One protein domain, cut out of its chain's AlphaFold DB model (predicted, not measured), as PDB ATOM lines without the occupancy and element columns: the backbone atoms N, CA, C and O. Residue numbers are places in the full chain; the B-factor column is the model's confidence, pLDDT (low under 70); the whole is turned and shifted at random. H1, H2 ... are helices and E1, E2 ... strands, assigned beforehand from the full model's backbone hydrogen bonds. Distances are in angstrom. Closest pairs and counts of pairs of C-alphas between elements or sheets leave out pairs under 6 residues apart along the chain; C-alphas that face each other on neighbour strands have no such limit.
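Overview. This is residues 3 to 56 of the 58 residues of an uncharacterized protein of marine metagenome (UniProt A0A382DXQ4). A small three-stranded sheet has one helix, H1, across one face, toward one end; the turn of the E1-E2 hairpin makes the other end. The 54 printed residues hold, in order, E1, E2, H1, E3; the mixed sheet runs E2, E1, E3. Class mixed, the whole is only just compact, close to loose: radius of gyration of the C-alphas 11.6 A, spans 37 by 22 by 18 A.

Arrangement. Start at E1, residues 3 to 10; E2, residues 14 to 21, is its antiparallel hairpin partner, N 4 to O 20 2.8 A. E3, residues 50 to 55, is parallel to E1, N 5 to O 52 2.8 A. H1, residues 35 to 45, is on the sheet at height 9.8 A; its closest C-alphas to E3 are Val 44 and Thr 50, 5.6 A. Its O i to N i+4 pairs are all within hydrogen-bond range.

Along the chain. Find C-alpha 3 at (7.038, -26.321, 46.687); E1 runs 21.3 A, E2 22.9 A, H1 15.3 A, and E3 16.2 A to C-alpha 55 at (17.109, -33.493, 51.819).

Size, cuts and confidence. The printed part has no cut; the E2 to H1 link is long, 13 residues. Model pLDDT is under 70 at 17 residues, among them 25 to 32.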
ATOM      1  N   TYR A   3       6.357 -25.364  47.555       85.31
ATOM      2  CA  TYR A   3       7.038 -26.321  46.687       85.31
ATOM      3  C   TYR A   3       8.234 -26.920  47.421       85.31
ATOM      4  O   TYR A   3       9.001 -26.199  48.051       85.31
ATOM      5  N   PHE A   4       8.425 -28.222  47.294       83.06
ATOM      6  CA  PHE A   4       9.559 -28.946  47.840       83.06
ATOM      7  C   PHE A   4      10.574 -29.201  46.742       83.06
ATOM      8  O   PHE A   4      10.252 -29.788  45.709       83.06
ATOM      9  N   LYS A   5      11.800 -28.737  46.955       83.12
ATOM     10  CA  LYS A   5      12.953 -29.068  46.127       83.12
ATOM     11  C   LYS A   5      13.520 -30.386  46.633       83.12
ATOM     12  O   LYS A   5      14.134 -30.417  47.695       83.12
ATOM     13  N   HIS A   6      13.356 -31.433  45.841       77.00
ATOM     14  CA  HIS A   6      13.979 -32.729  46.071       77.00
ATOM     15  C   HIS A   6      15.303 -32.775  45.326       77.00
ATOM     16  O   HIS A   6      15.369 -32.443  44.136       77.00
ATOM     17  N   THR A   7      16.347 -33.194  46.032       72.75
ATOM     18  CA  THR A   7      17.675 -33.415  45.466       72.75
ATOM     19  C   THR A   7      18.017 -34.886  45.655       72.75
ATOM     20  O   THR A   7      18.004 -35.368  46.778       72.75
ATOM     21  N   GLY A   8      18.289 -35.606  44.570       67.44
ATOM     22  CA  GLY A   8      18.616 -37.032  44.637       67.44
ATOM     23  C   GLY A   8      19.741 -37.411  43.686       67.44
ATOM     24  O   GLY A   8      20.163 -36.603  42.860       67.44
ATOM     25  N   LEU A   9      20.219 -38.650  43.787       71.94
ATOM     26  CA  LEU A   9      21.249 -39.215  42.914       71.94
ATOM     27  C   LEU A   9      20.621 -40.167  41.879       71.94
ATOM     28  O   LEU A   9      19.848 -41.055  42.230       71.94
ATOM     29  N   ILE A  10      20.951 -40.001  40.597       65.62
ATOM     30  CA  ILE A  10      20.719 -41.000  39.542       65.62
ATOM     31  C   ILE A  10      22.050 -41.712  39.288       65.62
ATOM     32  O   ILE A  10      22.958 -41.155  38.663       65.62
ATOM     33  N   GLY A  11      22.154 -42.955  39.755       69.38
ATOM     34  CA  GLY A  11      23.425 -43.686  39.760       69.38
ATOM     35  C   GLY A  11      24.433 -43.049  40.721       69.38
ATOM     36  O   GLY A  11      24.036 -42.429  41.702       69.38
ATOM     37  N   ASP A  12      25.725 -43.171  40.419       71.25
ATOM     38  CA  ASP A  12      26.797 -42.790  41.352       71.25
ATOM     39  C   ASP A  12      27.247 -41.316  41.256       71.25
ATOM     40  O   ASP A  12      28.086 -40.882  42.039       71.25
ATOM     41  N   GLU A  13      26.712 -40.522  40.317       61.69
ATOM     42  CA  GLU A  13      27.229 -39.160  40.059       61.69
ATOM     43  C   GLU A  13      26.177 -38.079  39.769       61.69
ATOM     44  O   GLU A  13      26.472 -36.888  39.895       61.69
ATOM     45  N   LYS A  14      24.954 -38.421  39.342       59.72
ATOM     46  CA  LYS A  14      24.031 -37.393  38.832       59.72
ATOM     47  C   LYS A  14      23.096 -36.881  39.907       59.72
ATOM     48  O   LYS A  14      22.090 -37.515  40.196       59.72
ATOM     49  N   ILE A  15      23.366 -35.679  40.400       66.38
ATOM     50  CA  ILE A  15      22.407 -34.939  41.216       66.38
ATOM     51  C   ILE A  15      21.248 -34.475  40.321       66.38
ATOM     52  O   ILE A  15      21.443 -33.636  39.438       66.38
ATOM     53  N   PHE A  16      20.042 -34.996  40.534       69.69
ATOM     54  CA  PHE A  16      18.821 -34.466  39.929       69.69
ATOM     55  C   PHE A  16      18.080 -33.580  40.925       69.69
ATOM     56  O   PHE A  16      18.112 -33.818  42.130       69.69
ATOM     57  N   ARG A  17      17.425 -32.540  40.403       73.88
ATOM     58  CA  ARG A  17      16.563 -31.642  41.174       73.88
ATOM     59  C   ARG A  17      15.161 -31.684  40.588       73.88
ATOM     60  O   ARG A  17      15.006 -31.474  39.384       73.88
ATOM     61  N   SER A  18      14.164 -31.928  41.425       75.62
ATOM     62  CA  SER A  18      12.749 -31.838  41.057       75.62
ATOM     63  C   SER A  18      11.997 -31.002  42.076       75.62
ATOM     64  O   SER A  18      12.374 -30.957  43.243       75.62
ATOM     65  N   TYR A  19      10.933 -30.348  41.623       81.62
ATOM     66  CA  TYR A  19      10.092 -29.517  42.476       81.62
ATOM     67  C   TYR A  19       8.689 -30.105  42.524       81.62
ATOM     68  O   TYR A  19       8.123 -30.423  41.474       81.62
ATOM     69  N   GLN A  20       8.145 -30.252  43.729       81.88
ATOM     70  CA  GLN A  20       6.822 -30.819  43.951       81.88
ATOM     71  C   GLN A  20       5.983 -29.900  44.849       81.88
ATOM     72  O   GLN A  20       6.431 -29.552  45.937       81.88
ATOM     73  N   PRO A  21       4.771 -29.494  44.440       83.50
ATOM     74  CA  PRO A  21       3.874 -28.744  45.308       83.50
ATOM     75  C   PRO A  21       3.397 -29.578  46.504       83.50
ATOM     76  O   PRO A  21       3.118 -30.771  46.388       83.50
ATOM     77  N   GLU A  22       3.246 -28.930  47.654       80.44
ATOM     78  CA  GLU A  22       2.717 -29.550  48.865       80.44
ATOM     79  C   GLU A  22       1.313 -30.128  48.635       80.44
ATOM     80  O   GLU A  22       0.432 -29.480  48.069       80.44
ATOM     81  N   GLY A  23       1.109 -31.377  49.062       71.94
ATOM     82  CA  GLY A  23      -0.181 -32.063  48.965       71.94
ATOM     83  C   GLY A  23      -0.557 -32.569  47.568       71.94
ATOM     84  O   GLY A  23      -1.634 -33.147  47.421       71.94
ATOM     85  N   VAL A  24       0.298 -32.409  46.547       70.31
ATOM     86  CA  VAL A  24       0.034 -32.916  45.191       70.31
ATOM     87  C   VAL A  24       1.272 -33.600  44.610       70.31
ATOM     88  O   VAL A  24       2.369 -33.054  44.633       70.31
ATOM     89  N   ASN A  25       1.105 -34.790  44.031       59.59
ATOM     90  CA  ASN A  25       2.157 -35.450  43.248       59.59
ATOM     91  C   ASN A  25       2.232 -34.833  41.847       59.59
ATOM     92  O   ASN A  25       1.707 -35.389  40.884       59.59
ATOM     93  N   ILE A  26       2.863 -33.664  41.739       61.28
ATOM     94  CA  ILE A  26       3.230 -33.065  40.453       61.28
ATOM     95  C   ILE A  26       4.747 -33.076  40.361       61.28
ATOM     96  O   ILE A  26       5.428 -32.443  41.160       61.28
ATOM     97  N   PHE A  27       5.268 -33.795  39.373       64.50
ATOM     98  CA  PHE A  27       6.686 -33.783  39.056       64.50
ATOM     99  C   PHE A  27       6.964 -32.640  38.079       64.50
ATOM    100  O   PHE A  27       6.578 -32.728  36.913       64.50
ATOM    101  N   ILE A  28       7.623 -31.575  38.537       65.94
ATOM    102  CA  ILE A  28       8.096 -30.509  37.648       65.94
ATOM    103  C   ILE A  28       9.451 -30.941  37.059       65.94
ATOM    104  O   ILE A  28      10.420 -31.097  37.810       65.94
ATOM    105  N   PRO A  29       9.560 -31.145  35.731       64.94
ATOM    106  CA  PRO A  29      10.813 -31.527  35.088       64.94
ATOM    107  C   PRO A  29      11.877 -30.435  35.229       64.94
ATOM    108  O   PRO A  29      11.565 -29.251  35.145       64.94
ATOM    109  N   HIS A  30      13.151 -30.829  35.306       63.62
ATOM    110  CA  HIS A  30      14.304 -29.916  35.396       63.62
ATOM    111  C   HIS A  30      14.497 -28.980  34.184       63.62
ATOM    112  O   HIS A  30      15.457 -28.212  34.156       63.62
ATOM    113  N   ASN A  31      13.655 -29.084  33.151       69.19
ATOM    114  CA  ASN A  31      13.784 -28.277  31.949       69.19
ATOM    115  C   ASN A  31      13.257 -26.860  32.234       69.19
ATOM    116  O   ASN A  31      12.047 -26.705  32.406       69.19
ATOM    117  N   PRO A  32      14.108 -25.819  32.219       66.75
ATOM    118  CA  PRO A  32      13.672 -24.444  32.457       66.75
ATOM    119  C   PRO A  32      12.720 -23.908  31.374       66.75
ATOM    120  O   PRO A  32      12.068 -22.895  31.596       66.75
ATOM    121  N   ALA A  33      12.600 -24.586  30.226       74.31
ATOM    122  CA  ALA A  33      11.594 -24.292  29.203       74.31
ATOM    123  C   ALA A  33      10.223 -24.944  29.482       74.31
ATOM    124  O   ALA A  33       9.302 -24.802  28.677       74.31
ATOM    125  N   ASN A  34      10.067 -25.685  30.584       77.31
ATOM    126  CA  ASN A  34       8.779 -26.239  30.981       77.31
ATOM    127  C   ASN A  34       7.854 -25.118  31.490       77.31
ATOM    128  O   ASN A  34       8.218 -24.361  32.391       77.31
ATOM    129  N   SER A  35       6.641 -25.033  30.941       76.75
ATOM    130  CA  SER A  35       5.655 -24.010  31.306       76.75
ATOM    131  C   SER A  35       5.258 -24.036  32.785       76.75
ATOM    132  O   SER A  35       5.044 -22.976  33.369       76.75
ATOM    133  N   ASP A  36       5.192 -25.214  33.409       79.06
ATOM    134  CA  ASP A  36       4.883 -25.349  34.835       79.06
ATOM    135  C   ASP A  36       6.047 -24.880  35.714       79.06
ATOM    136  O   ASP A  36       5.810 -24.241  36.737       79.06
ATOM    137  N   TYR A  37       7.296 -25.124  35.296       80.19
ATOM    138  CA  TYR A  37       8.479 -24.589  35.980       80.19
ATOM    139  C   TYR A  37       8.509 -23.058  35.918       80.19
ATOM    140  O   TYR A  37       8.705 -22.401  36.937       80.19
ATOM    141  N   VAL A  38       8.265 -22.479  34.738       83.81
ATOM    142  CA  VAL A  38       8.221 -21.019  34.562       83.81
ATOM    143  C   VAL A  38       7.114 -20.399  35.415       83.81
ATOM    144  O   VAL A  38       7.355 -19.395  36.081       83.81
ATOM    145  N   ARG A  39       5.922 -21.013  35.448       84.38
ATOM    146  CA  ARG A  39       4.816 -20.548  36.299       84.38
ATOM    147  C   ARG A  39       5.177 -20.622  37.783       84.38
ATOM    148  O   ARG A  39       4.983 -19.639  38.486       84.38
ATOM    149  N   MET A  40       5.748 -21.738  38.236       85.75
ATOM    150  CA  MET A  40       6.206 -21.900  39.619       85.75
ATOM    151  C   MET A  40       7.209 -20.806  40.008       85.75
ATOM    152  O   MET A  40       7.052 -20.175  41.049       85.75
ATOM    153  N   MET A  41       8.226 -20.559  39.175       85.75
ATOM    154  CA  MET A  41       9.220 -19.518  39.448       85.75
ATOM    155  C   MET A  41       8.586 -18.122  39.504       85.75
ATOM    156  O   MET A  41       8.925 -17.346  40.388       85.75
ATOM    157  N   ALA A  42       7.622 -17.823  38.626       89.50
ATOM    158  CA  ALA A  42       6.906 -16.548  38.643       89.50
ATOM    159  C   ALA A  42       6.074 -16.344  39.924       89.50
ATOM    160  O   ALA A  42       6.052 -15.240  40.462       89.50
ATOM    161  N   GLU A  43       5.423 -17.390  40.443       88.69
ATOM    162  CA  GLU A  43       4.691 -17.325  41.718       88.69
ATOM    163  C   GLU A  43       5.629 -17.099  42.914       88.69
ATOM    164  O   GLU A  43       5.285 -16.384  43.858       88.69
ATOM    165  N   VAL A  44       6.822 -17.702  42.883       87.81
ATOM    166  CA  VAL A  44       7.853 -17.502  43.912       87.81
ATOM    167  C   VAL A  44       8.393 -16.074  43.863       87.81
ATOM    168  O   VAL A  44       8.470 -15.421  44.902       87.81
ATOM    169  N   ASP A  45       8.685 -15.551  42.669       89.62
ATOM    170  CA  ASP A  45       9.139 -14.167  42.477       89.62
ATOM    171  C   ASP A  45       8.067 -13.139  42.881       89.62
ATOM    172  O   ASP A  45       8.389 -12.071  43.402       89.62
ATOM    173  N   ALA A  46       6.785 -13.468  42.690       92.75
ATOM    174  CA  ALA A  46       5.658 -12.654  43.142       92.75
ATOM    175  C   ALA A  46       5.420 -12.722  44.666       92.75
ATOM    176  O   ALA A  46       4.608 -11.962  45.194       92.75
ATOM    177  N   GLY A  47       6.112 -13.615  45.385       88.62
ATOM    178  CA  GLY A  47       5.913 -13.847  46.819       88.62
ATOM    179  C   GLY A  47       4.624 -14.606  47.158       88.62
ATOM    180  O   GLY A  47       4.233 -14.665  48.322       88.62
ATOM    181  N   GLU A  48       3.960 -15.191  46.161       89.62
ATOM    182  CA  GLU A  48       2.746 -15.997  46.332       89.62
ATOM    183  C   GLU A  48       3.076 -17.438  46.752       89.62
ATOM    184  O   GLU A  48       2.233 -18.151  47.315       89.62
ATOM    185  N   SER A  49       4.317 -17.864  46.504       87.81
ATOM    186  CA  SER A  49       4.798 -19.216  46.760       87.81
ATOM    187  C   SER A  49       6.213 -19.255  47.346       87.81
ATOM    188  O   SER A  49       6.996 -18.322  47.200       87.81
ATOM    189  N   THR A  50       6.550 -20.357  48.018       87.50
ATOM    190  CA  THR A  50       7.870 -20.581  48.631       87.50
ATOM    191  C   THR A  50       8.449 -21.926  48.214       87.50
ATOM    192  O   THR A  50       7.709 -22.900  48.062       87.50
ATOM    193  N   ILE A  51       9.774 -21.991  48.070       87.00
ATOM    194  CA  ILE A  51      10.509 -23.235  47.819       87.00
ATOM    195  C   ILE A  51      11.229 -23.641  49.104       87.00
ATOM    196  O   ILE A  51      12.070 -22.895  49.600       87.00
ATOM    197  N   GLU A  52      10.910 -24.820  49.625       86.56
ATOM    198  CA  GLU A  52      11.594 -25.435  50.762       86.56
ATOM    199  C   GLU A  52      12.521 -26.548  50.257       86.56
ATOM    200  O   GLU A  52      12.150 -27.348  49.397       86.56
ATOM    201  N   GLU A  53      13.754 -26.579  50.757       80.56
ATOM    202  CA  GLU A  53      14.714 -27.627  50.418       80.56
ATOM    203  C   GLU A  53      14.478 -28.849  51.299       80.56
ATOM    204  O   GLU A  53      14.515 -28.751  52.526       80.56
ATOM    205  N   VAL A  54      14.224 -29.990  50.657       75.69
ATOM    206  CA  VAL A  54      14.075 -31.282  51.322       75.69
ATOM    207  C   VAL A  54      15.282 -32.127  50.953       75.69
ATOM    208  O   VAL A  54      15.537 -32.392  49.775       75.69
ATOM    209  N   ASP A  55      16.042 -32.516  51.972       66.75
ATOM    210  CA  ASP A  55      17.109 -33.493  51.819       66.75
ATOM    211  C   ASP A  55      16.484 -34.892  51.834       66.75
ATOM    212  O   ASP A  55      16.071 -35.385  52.881       66.75
ATOM    213  N   ASP A  56      16.355 -35.479  50.647       63.59
ATOM    214  CA  ASP A  56      15.863 -36.846  50.435       63.59
ATOM    215  C   ASP A  56      17.039 -37.827  50.246       63.59
ATOM    216  O   ASP A  56      16.877 -38.923  49.700       63.59
TER     217      ASP A  56